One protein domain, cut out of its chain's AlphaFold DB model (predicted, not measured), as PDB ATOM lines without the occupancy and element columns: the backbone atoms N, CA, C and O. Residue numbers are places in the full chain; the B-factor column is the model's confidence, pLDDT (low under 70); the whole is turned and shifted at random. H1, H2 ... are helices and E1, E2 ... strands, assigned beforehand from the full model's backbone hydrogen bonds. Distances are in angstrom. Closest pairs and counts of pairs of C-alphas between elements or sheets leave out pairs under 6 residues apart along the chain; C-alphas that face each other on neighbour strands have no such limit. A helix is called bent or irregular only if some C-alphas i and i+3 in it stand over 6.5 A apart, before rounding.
ATOM      1  N   GLY A  10      62.132 -22.575  20.989       95.06
ATOM      2  CA  GLY A  10      62.258 -23.069  22.360       95.06
ATOM      3  C   GLY A  10      62.734 -24.522  22.430       95.06
ATOM      4  O   GLY A  10      63.660 -24.817  23.184       95.06
ATOM      5  N   VAL A  11      62.163 -25.419  21.615       95.56
ATOM      6  CA  VAL A  11      62.609 -26.822  21.534       95.56
ATOM      7  C   VAL A  11      64.033 -26.904  20.987       95.56
ATOM      8  O   VAL A  11      64.869 -27.579  21.586       95.56
ATOM      9  N   ALA A  12      64.340 -26.176  19.912       96.19
ATOM     10  CA  ALA A  12      65.671 -26.182  19.306       96.19
ATOM     11  C   ALA A  12      66.763 -25.704  20.280       96.19
ATOM     12  O   ALA A  12      67.842 -26.294  20.341       96.19
ATOM     13  N   LYS A  13      66.475 -24.661  21.071       97.81
ATOM     14  CA  LYS A  13      67.416 -24.102  22.051       97.81
ATOM     15  C   LYS A  13      67.578 -24.992  23.285       97.81
ATOM     16  O   LYS A  13      68.699 -25.187  23.744       97.81
ATOM     17  N   SER A  14      66.478 -25.501  23.836       97.81
ATOM     18  CA  SER A  14      66.490 -26.234  25.110       97.81
ATOM     19  C   SER A  14      66.823 -27.719  24.950       97.81
ATOM     20  O   SER A  14      67.356 -28.323  25.875       97.81
ATOM     21  N   LEU A  15      66.521 -28.316  23.790       97.44
ATOM     22  CA  LEU A  15      66.709 -29.741  23.498       97.44
ATOM     23  C   LEU A  15      67.395 -29.945  22.126       97.44
ATOM     24  O   LEU A  15      66.835 -30.598  21.239       97.44
ATOM     25  N   PRO A  16      68.621 -29.429  21.918       97.38
ATOM     26  CA  PRO A  16      69.254 -29.385  20.597       97.38
ATOM     27  C   PRO A  16      69.485 -30.774  19.981       97.38
ATOM     28  O   PRO A  16      69.193 -30.991  18.804       97.38
ATOM     29  N   SER A  17      69.945 -31.750  20.772       98.12
ATOM     30  CA  SER A  17      70.155 -33.125  20.292       98.12
ATOM     31  C   SER A  17      68.844 -33.813  19.901       98.12
ATOM     32  O   SER A  17      68.797 -34.522  18.898       98.12
ATOM     33  N   PHE A  18      67.769 -33.571  20.655       97.25
ATOM     34  CA  PHE A  18      66.430 -34.080  20.347       97.25
ATOM     35  C   PHE A  18      65.890 -33.457  19.057       97.25
ATOM     36  O   PHE A  18      65.477 -34.179  18.151       97.25
ATOM     37  N   SER A  19      65.980 -32.127  18.941       96.75
ATOM     38  CA  SER A  19      65.569 -31.383  17.748       96.75
ATOM     39  C   SER A  19      66.295 -31.877  16.498       96.75
ATOM     40  O   SER A  19      65.670 -32.064  15.460       96.75
ATOM     41  N   LYS A  20      67.603 -32.150  16.598       97.12
ATOM     42  CA  LYS A  20      68.386 -32.720  15.496       97.12
ATOM     43  C   LYS A  20      67.954 -34.150  15.165       97.12
ATOM     44  O   LYS A  20      67.785 -34.474  13.995       97.12
ATOM     45  N   SER A  21      67.766 -34.999  16.176       97.94
ATOM     46  CA  SER A  21      67.394 -36.407  15.978       97.94
ATOM     47  C   SER A  21      66.008 -36.590  15.357       97.94
ATOM     48  O   SER A  21      65.766 -37.607  14.708       97.94
ATOM     49  N   LEU A  22      65.094 -35.647  15.580       96.75
ATOM     50  CA  LEU A  22      63.732 -35.670  15.045       96.75
ATOM     51  C   LEU A  22      63.499 -34.627  13.949       96.75
ATOM     52  O   LEU A  22      62.351 -34.373  13.592       96.75
ATOM     53  N   SER A  23      64.559 -34.035  13.397       94.62
ATOM     54  CA  SER A  23      64.438 -33.071  12.302       94.62
ATOM     55  C   SER A  23      63.630 -33.665  11.138       94.62
ATOM     56  O   SER A  23      63.800 -34.833  10.780       94.62
ATOM     57  N   GLY A  24      62.686 -32.883  10.608       95.12
ATOM     58  CA  GLY A  24      61.728 -33.320   9.584       95.12
ATOM     59  C   GLY A  24      60.595 -34.235  10.078       95.12
ATOM     60  O   GLY A  24      59.722 -34.583   9.290       95.12
ATOM     61  N   LYS A  25      60.590 -34.637  11.357       97.06
ATOM     62  CA  LYS A  25      59.502 -35.399  12.007       97.06
ATOM     63  C   LYS A  25      58.773 -34.604  13.091       97.06
ATOM     64  O   LYS A  25      57.772 -35.078  13.623       97.06
ATOM     65  N   LEU A  26      59.309 -33.445  13.467       97.56
ATOM     66  CA  LEU A  26      58.619 -32.503  14.336       97.56
ATOM     67  C   LEU A  26      57.427 -31.903  13.587       97.56
ATOM     68  O   LEU A  26      57.480 -31.720  12.374       97.56
ATOM     69  N   ARG A  27      56.372 -31.588  14.333       97.88
ATOM     70  CA  ARG A  27      55.205 -30.884  13.804       97.88
ATOM     71  C   ARG A  27      55.571 -29.474  13.365       97.88
ATOM     72  O   ARG A  27      56.417 -28.837  14.003       97.88
ATOM     73  N   THR A  28      54.889 -28.964  12.346       96.56
ATOM     74  CA  THR A  28      54.981 -27.541  11.997       96.56
ATOM     75  C   THR A  28      54.359 -26.670  13.094       96.56
ATOM     76  O   THR A  28      53.707 -27.156  14.025       96.56
ATOM     77  N   SER A  29      54.549 -25.351  12.996       94.88
ATOM     78  CA  SER A  29      53.912 -24.410  13.927       94.88
ATOM     79  C   SER A  29      52.384 -24.460  13.832       94.88
ATOM     80  O   SER A  29      51.703 -24.397  14.855       94.88
ATOM     81  N   GLU A  30      51.844 -24.637  12.626       96.56
ATOM     82  CA  GLU A  30      50.409 -24.761  12.359       96.56
ATOM     83  C   GLU A  30      49.843 -26.036  12.992       96.56
ATOM     84  O   GLU A  30      48.851 -25.976  13.715       96.56
ATOM     85  N   GLU A  31      50.510 -27.175  12.799       97.31
ATOM     86  CA  GLU A  31      50.120 -28.451  13.409       97.31
ATOM     87  C   GLU A  31      50.208 -28.412  14.942       97.31
ATOM     88  O   GLU A  31      49.354 -28.967  15.635       97.31
ATOM     89  N   GLY A  32      51.222 -27.739  15.497       96.88
ATOM     90  CA  GLY A  32      51.357 -27.547  16.942       96.88
ATOM     91  C   GLY A  32      50.270 -26.645  17.539       96.88
ATOM     92  O   GLY A  32      49.812 -26.882  18.659       96.88
ATOM     93  N   ALA A  33      49.830 -25.627  16.795       97.31
ATOM     94  CA  ALA A  33      48.773 -24.703  17.208       97.31
ATOM     95  C   ALA A  33      47.353 -25.249  16.966       97.31
ATOM     96  O   ALA A  33      46.391 -24.750  17.554       97.31
ATOM     97  N   ASP A  34      47.212 -26.283  16.139       98.00
ATOM     98  CA  ASP A  34      45.930 -26.808  15.674       98.00
ATOM     99  C   ASP A  34      44.925 -27.071  16.807       98.00
ATOM    100  O   ASP A  34      43.804 -26.560  16.796       98.00
ATOM    101  N   THR A  35      45.342 -27.818  17.834       98.19
ATOM    102  CA  THR A  35      44.432 -28.204  18.923       98.19
ATOM    103  C   THR A  35      43.994 -27.002  19.760       98.19
ATOM    104  O   THR A  35      42.845 -26.965  20.195       98.19
ATOM    105  N   VAL A  36      44.856 -26.002  19.988       97.88
ATOM    106  CA  VAL A  36      44.440 -24.816  20.757       97.88
ATOM    107  C   VAL A  36      43.482 -23.942  19.966       97.88
ATOM    108  O   VAL A  36      42.486 -23.501  20.532       97.88
ATOM    109  N   ILE A  37      43.716 -23.762  18.665       98.25
ATOM    110  CA  ILE A  37      42.792 -23.032  17.789       98.25
ATOM    111  C   ILE A  37      41.452 -23.771  17.710       98.25
ATOM    112  O   ILE A  37      40.394 -23.159  17.803       98.25
ATOM    113  N   TRP A  38      41.465 -25.098  17.591       98.31
ATOM    114  CA  TRP A  38      40.231 -25.877  17.593       98.31
ATOM    115  C   TRP A  38      39.440 -25.702  18.897       98.31
ATOM    116  O   TRP A  38      38.225 -25.499  18.837       98.31
ATOM    117  N   LEU A  39      40.118 -25.724  20.054       98.00
ATOM    118  CA  LEU A  39      39.501 -25.535  21.373       98.00
ATOM    119  C   LEU A  39      38.862 -24.152  21.536       98.00
ATOM    120  O   LEU A  39      37.769 -24.070  22.089       98.00
ATOM    121  N   THR A  40      39.500 -23.080  21.057       97.94
ATOM    122  CA  THR A  40      38.943 -21.716  21.171       97.94
ATOM    123  C   THR A  40      37.686 -21.513  20.329       97.94
ATOM    124  O   THR A  40      36.903 -20.610  20.613       97.94
ATOM    125  N   LEU A  41      37.478 -22.354  19.314       98.12
ATOM    126  CA  LEU A  41      36.320 -22.308  18.424       98.12
ATOM    127  C   LEU A  41      35.175 -23.234  18.861       98.12
ATOM    128  O   LEU A  41      34.081 -23.145  18.299       98.12
ATOM    129  N   GLN A  42      35.395 -24.146  19.817       98.06
ATOM    130  CA  GLN A  42      34.342 -25.067  20.242       98.06
ATOM    131  C   GLN A  42      33.347 -24.403  21.207       98.06
ATOM    132  O   GLN A  42      33.758 -23.680  22.117       98.06
ATOM    133  N   PRO A  43      32.040 -24.710  21.088       97.62
ATOM    134  CA  PRO A  43      31.076 -24.426  22.145       97.62
ATOM    135  C   PRO A  43      31.519 -25.063  23.465       97.62
ATOM    136  O   PRO A  43      31.959 -26.217  23.482       97.62
ATOM    137  N   LYS A  44      31.366 -24.337  24.575       95.06
ATOM    138  CA  LYS A  44      31.803 -24.790  25.904       95.06
ATOM    139  C   LYS A  44      31.142 -26.109  26.304       95.06
ATOM    140  O   LYS A  44      31.776 -26.932  26.950       95.06
ATOM    141  N   GLU A  45      29.901 -26.332  25.885       97.00
ATOM    142  CA  GLU A  45      29.110 -27.531  26.182       97.00
ATOM    143  C   GLU A  45      29.687 -28.790  25.516       97.00
ATOM    144  O   GLU A  45      29.382 -29.903  25.937       97.00
ATOM    145  N   LYS A  46      30.527 -28.624  24.485       95.81
ATOM    146  CA  LYS A  46      31.248 -29.721  23.824       95.81
ATOM    147  C   LYS A  46      32.605 -30.018  24.464       95.81
ATOM    148  O   LYS A  46      33.289 -30.938  24.019       95.81
ATOM    149  N   LEU A  47      33.009 -29.243  25.468       97.25
ATOM    150  CA  LEU A  47      34.292 -29.378  26.145       97.25
ATOM    151  C   LEU A  47      34.097 -29.764  27.611       97.25
ATOM    152  O   LEU A  47      33.174 -29.318  28.289       97.25
ATOM    153  N   VAL A  48      35.023 -30.567  28.123       96.69
ATOM    154  CA  VAL A  48      35.048 -30.985  29.522       96.69
ATOM    155  C   VAL A  48      36.026 -30.090  30.273       96.69
ATOM    156  O   VAL A  48      37.221 -30.039  29.973       96.69
ATOM    157  N   SER A  49      35.517 -29.355  31.262       94.50
ATOM    158  CA  SER A  49      36.352 -28.500  32.110       94.50
ATOM    159  C   SER A  49      37.413 -29.335  32.834       94.50
ATOM    160  O   SER A  49      37.103 -30.370  33.420       94.50
ATOM    161  N   GLY A  50      38.673 -28.896  32.791       92.38
ATOM    162  CA  GLY A  50      39.787 -29.622  33.413       92.38
ATOM    163  C   GLY A  50      40.225 -30.898  32.676       92.38
ATOM    164  O   GLY A  50      41.078 -31.633  33.189       92.38
ATOM    165  N   ALA A  51      39.669 -31.186  31.494       95.50
ATOM    166  CA  ALA A  51      40.161 -32.261  30.640       95.50
ATOM    167  C   ALA A  51      41.445 -31.863  29.899       95.50
ATOM    168  O   ALA A  51      41.769 -30.686  29.705       95.50
ATOM    169  N   PHE A  52      42.194 -32.879  29.478       95.94
ATOM    170  CA  PHE A  52      43.394 -32.714  28.675       95.94
ATOM    171  C   PHE A  52      43.095 -33.102  27.235       95.94
ATOM    172  O   PHE A  52      42.478 -34.129  26.997       95.94
ATOM    173  N   TYR A  53      43.529 -32.280  26.284       97.56
ATOM    174  CA  TYR A  53      43.234 -32.465  24.865       97.56
ATOM    175  C   TYR A  53      44.513 -32.621  24.046       97.56
ATOM    176  O   TYR A  53      45.480 -31.885  24.274       97.56
ATOM    177  N   PHE A  54      44.490 -33.541  23.087       97.38
ATOM    178  CA  PHE A  54      45.550 -33.804  22.117       97.38
ATOM    179  C   PHE A  54      44.911 -34.191  20.781       97.38
ATOM    180  O   PHE A  54      43.982 -34.994  20.764       97.38
ATOM    181  N   ASP A  55      45.370 -33.584  19.687       96.69
ATOM    182  CA  ASP A  55      44.850 -33.805  18.330       96.69
ATOM    183  C   ASP A  55      43.311 -33.709  18.255       96.69
ATOM    184  O   ASP A  55      42.625 -34.583  17.728       96.69
ATOM    185  N   ARG A  56      42.769 -32.617  18.822       97.06
ATOM    186  CA  ARG A  56      41.324 -32.289  18.878       97.06
ATOM    187  C   ARG A  56      40.436 -33.314  19.608       97.06
ATOM    188  O   ARG A  56      39.217 -33.283  19.459       97.06
ATOM    189  N   ALA A  57      41.016 -34.188  20.426       97.06
ATOM    190  CA  ALA A  57      40.289 -35.168  21.231       97.06
ATOM    191  C   ALA A  57      40.717 -35.122  22.703       97.06
ATOM    192  O   ALA A  57      41.820 -34.677  23.026       97.06
ATOM    193  N   GLU A  58      39.844 -35.573  23.607       97.44
ATOM    194  CA  GLU A  58      40.220 -35.785  25.008       97.44
ATOM    195  C   GLU A  58      41.273 -36.902  25.106       97.44
ATOM    196  O   GLU A  58      41.162 -37.953  24.476       97.44
ATOM    197  N   ALA A  59      42.302 -36.671  25.914       95.31
ATOM    198  CA  ALA A  59      43.409 -37.577  26.151       95.31
ATOM    199  C   ALA A  59      43.587 -37.835  27.653       95.31
ATOM    200  O   ALA A  59      43.256 -37.013  28.510       95.31
ATOM    201  N   ARG A  60      44.163 -38.995  27.985       92.69
ATOM    202  CA  ARG A  60      44.446 -39.366  29.376       92.69
ATOM    203  C   ARG A  60      45.454 -38.396  29.999       92.69
ATOM    204  O   ARG A  60      46.523 -38.170  29.446       92.69
ATOM    205  N   LYS A  61      45.122 -37.885  31.188       88.69
ATOM    206  CA  LYS A  61      45.975 -36.976  31.978       88.69
ATOM    207  C   LYS A  61      47.179 -37.663  32.616       88.69
ATOM    208  O   LYS A  61      48.208 -37.031  32.828       88.69
ATOM    209  N   HIS A  62      47.035 -38.944  32.946       87.31
ATOM    210  CA  HIS A  62      48.008 -39.676  33.745       87.31
ATOM    211  C   HIS A  62      48.561 -40.856  32.960       87.31
ATOM    212  O   HIS A  62      47.815 -41.657  32.389       87.31
ATOM    213  N   LEU A  63      49.885 -40.962  32.967       85.38
ATOM    214  CA  LEU A  63      50.599 -42.132  32.493       85.38
ATOM    215  C   LEU A  63      50.819 -43.057  33.688       85.38
ATOM    216  O   LEU A  63      51.431 -42.676  34.686       85.38
ATOM    217  N   THR A  64      50.295 -44.275  33.597       84.94
ATOM    218  CA  THR A  64      50.542 -45.314  34.600       84.94
ATOM    219  C   THR A  64      52.046 -45.549  34.717       84.94
ATOM    220  O   THR A  64      52.714 -45.693  33.695       84.94
ATOM    221  N   PHE A  65      52.562 -45.599  35.947       86.12
ATOM    222  CA  PHE A  65      53.992 -45.770  36.253       86.12
ATOM    223  C   PHE A  65      54.905 -44.587  35.885       86.12
ATOM    224  O   PHE A  65      56.119 -44.749  35.848       86.12
ATOM    225  N   ALA A  66      54.362 -43.379  35.698       85.62
ATOM    226  CA  ALA A  66      55.179 -42.171  35.532       85.62
ATOM    227  C   ALA A  66      55.982 -41.774  36.789       85.62
ATOM    228  O   ALA A  66      56.829 -40.890  36.716       85.62
ATOM    229  N   GLY A  67      55.706 -42.397  37.944       84.44
ATOM    230  CA  GLY A  67      56.409 -42.123  39.202       84.44
ATOM    231  C   GLY A  67      56.096 -40.752  39.809       84.44
ATOM    232  O   GLY A  67      56.798 -40.314  40.715       84.44
ATOM    233  N   THR A  68      55.059 -40.067  39.323       81.88
ATOM    234  CA  THR A  68      54.609 -38.778  39.849       81.88
ATOM    235  C   THR A  68      53.485 -38.977  40.868       81.88
ATOM    236  O   THR A  68      52.583 -39.788  40.663       81.88
ATOM    237  N   SER A  69      53.551 -38.251  41.987       75.19
ATOM    238  CA  SER A  69      52.475 -38.223  42.986       75.19
ATOM    239  C   SER A  69      51.372 -37.272  42.546       75.19
ATOM    240  O   SER A  69      51.653 -36.223  41.965       75.19
ATOM    241  N   ASP A  70      50.129 -37.606  42.887       71.81
ATOM    242  CA  ASP A  70      49.048 -36.631  42.855       71.81
ATOM    243  C   ASP A  70      49.288 -35.567  43.943       71.81
ATOM    244  O   ASP A  70      49.756 -35.881  45.042       71.81
ATOM    245  N   SER A  71      49.042 -34.304  43.614       68.19
ATOM    246  CA  SER A  71      49.416 -33.140  44.414       68.19
ATOM    247  C   SER A  71      48.305 -32.092  44.486       68.19
ATOM    248  O   SER A  71      48.578 -30.931  44.779       68.19
ATOM    249  N   HIS A  72      47.035 -32.480  44.304       81.44
ATOM    250  CA  HIS A  72      45.903 -31.549  44.445       81.44
ATOM    251  C   HIS A  72      45.953 -30.711  45.744       81.44
ATOM    252  O   HIS A  72      45.539 -29.556  45.735       81.44
ATOM    253  N   GLY A  73      46.550 -31.232  46.826       85.38
ATOM    254  CA  GLY A  73      46.736 -30.513  48.092       85.38
ATOM    255  C   GLY A  73      47.689 -29.304  48.073       85.38
ATOM    256  O   GLY A  73      47.703 -28.564  49.050       85.38
ATOM    257  N   ILE A  74      48.476 -29.076  47.010       89.25
ATOM    258  CA  ILE A  74      49.347 -27.884  46.891       89.25
ATOM    259  C   ILE A  74      48.815 -26.836  45.908       89.25
ATOM    260  O   ILE A  74      49.434 -25.787  45.752       89.25
ATOM    261  N   ILE A  75      47.696 -27.098  45.223       91.38
ATOM    262  CA  ILE A  75      47.183 -26.189  44.187       91.38
ATOM    263  C   ILE A  75      46.904 -24.806  44.787       91.38
ATOM    264  O   ILE A  75      47.390 -23.806  44.260       91.38
ATOM    265  N   ASP A  76      46.207 -24.752  45.923       94.19
ATOM    266  CA  ASP A  76      45.816 -23.487  46.553       94.19
ATOM    267  C   ASP A  76      47.025 -22.649  46.991       94.19
ATOM    268  O   ASP A  76      47.033 -21.431  46.805       94.19
ATOM    269  N   SER A  77      48.087 -23.279  47.507       95.00
ATOM    270  CA  SER A  77      49.293 -22.558  47.936       95.00
ATOM    271  C   SER A  77      50.097 -22.013  46.753       95.00
ATOM    272  O   SER A  77      50.628 -20.899  46.827       95.00
ATOM    273  N   VAL A  78      50.144 -22.748  45.636       93.62
ATOM    274  CA  VAL A  78      50.757 -22.280  44.385       93.62
ATOM    275  C   VAL A  78      49.967 -21.104  43.819       93.62
ATOM    276  O   VAL A  78      50.559 -20.076  43.494       93.62
ATOM    277  N   VAL A  79      48.636 -21.216  43.743       94.69
ATOM    278  CA  VAL A  79      47.765 -20.137  43.252       94.69
ATOM    279  C   VAL A  79      47.908 -18.888  44.120       94.69
ATOM    280  O   VAL A  79      48.081 -17.794  43.583       94.69
ATOM    281  N   HIS A  80      47.914 -19.040  45.446       95.50
ATOM    282  CA  HIS A  80      48.117 -17.926  46.369       95.50
ATOM    283  C   HIS A  80      49.474 -17.238  46.151       95.50
ATOM    284  O   HIS A  80      49.541 -16.013  46.072       95.50
ATOM    285  N   SER A  81      50.543 -18.023  45.981       96.31
ATOM    286  CA  SER A  81      51.896 -17.501  45.735       96.31
ATOM    287  C   SER A  81      51.999 -16.757  44.400       96.31
ATOM    288  O   SER A  81      52.642 -15.715  44.314       96.31
ATOM    289  N   LEU A  82      51.349 -17.257  43.343       95.94
ATOM    290  CA  LEU A  82      51.289 -16.562  42.053       95.94
ATOM    291  C   LEU A  82      50.511 -15.245  42.164       95.94
ATOM    292  O   LEU A  82      50.936 -14.238  41.598       95.94
ATOM    293  N   HIS A  83      49.405 -15.240  42.911       96.06
ATOM    294  CA  HIS A  83      48.588 -14.046  43.109       96.06
ATOM    295  C   HIS A  83      49.352 -12.945  43.858       96.06
ATOM    296  O   HIS A  83      49.298 -11.789  43.444       96.06
ATOM    297  N   SER A  84      50.104 -13.290  44.909       96.00
ATOM    298  CA  SER A  84      50.903 -12.310  45.660       96.00
ATOM    299  C   SER A  84      52.045 -11.715  44.831       96.00
ATOM    300  O   SER A  84      52.354 -10.535  44.975       96.00
ATOM    301  N   MET A  85      52.640 -12.487  43.913       96.00
ATOM    302  CA  MET A  85      53.648 -11.969  42.980       96.00
ATOM    303  C   MET A  85      53.049 -11.061  41.900       96.00
ATOM    304  O   MET A  85      53.667 -10.063  41.533       96.00
ATOM    305  N   ALA A  86      51.873 -11.407  41.370       95.38
ATOM    306  CA  ALA A  86      51.212 -10.626  40.325       95.38
ATOM    307  C   ALA A  86      50.611  -9.314  40.861       95.38
ATOM    308  O   ALA A  86      50.592  -8.312  40.146       95.38
ATOM    309  N   TYR A  87      50.156  -9.313  42.120       93.81
ATOM    310  CA  TYR A  87      49.519  -8.175  42.784       93.81
ATOM    311  C   TYR A  87      50.183  -7.883  44.143       93.81
ATOM    312  O   TYR A  87      49.562  -8.078  45.186       93.81
TER     313      TYR A  87
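This is residues 10 to 87 of the 90 residues of an uncharacterized protein of Phaseolus vulgaris (UniProt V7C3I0). The printed part is a loose, strung-out chain with few contacts: two short helices, H1 and H2, sit close together at one end, and one longer helix, H4, stands free of the rest at the other end. Between these along the chain come helix H3 and a tiny hairpin of two strands, E1 and E2, near H3, while residues 40 to 46 and 63 to 69 stand free. The 78 printed residues hold four named helices and two named strands, in the order H1, H2, H3, E1, E2, H4; the sheet, order E1 - E2, is antiparallel, and the class is mostly helix. With a radius of gyration of the C-alphas of 17.1 A the whole is only just loose, close to extended, and it spans 41 by 35 by 34 A.

H1, residues 10 to 14, and H2, residues 16 to 21, are close but not clearly touching; their closest C-alphas, those of Ala 12 and Ser 19, are 5.4 A apart. H3, residues 29 to 41, is apart from both. The closest C-alphas of H3 and E1, residues 52 to 54, are those of Thr 35 and Phe 54, 6.5 A apart. E1 and E2, residues 57 to 59, form an antiparallel hairpin, with 121 degrees between their directions. N 59 and O 52, at 2.8 A, and N 54 and O 57, at 2.9 A, are within hydrogen-bond range. H3 and E2 are only just apart, at 8.4 A. H4, residues 72 to 86, is apart from H1, H2, H3 and E1. In H1 and H2 every O i to N i+4 pair is within hydrogen-bond range; in H3 it is 7 of 9 and in H4 9 of 11.

H1 begins at C-alpha 10, (62.258, -23.069, 22.360), and is 6.0 A long; H2 is 8.6 A long. H3 is 18.3 A long and irregular, with C-alphas 32 and 35 7.2 A apart. E1 is 7.0 A long, from C-alpha 52 at (43.394, -32.714, 28.675), and E2 is 6.3 A long. H4, 22.0 A long, ends at C-alpha 86, (51.212, -10.626, 40.325); it is irregular too, with C-alphas 73 and 76 7.3 A apart.

The two C-alphas farthest apart, those of Gly 24 and Tyr 87, are 43.4 A apart. The printed part has no cut. The link from E2 to H4, residues 60 to 71, is long. The mean pLDDT of the printed part is 93.9, and residue 71 alone is under 70.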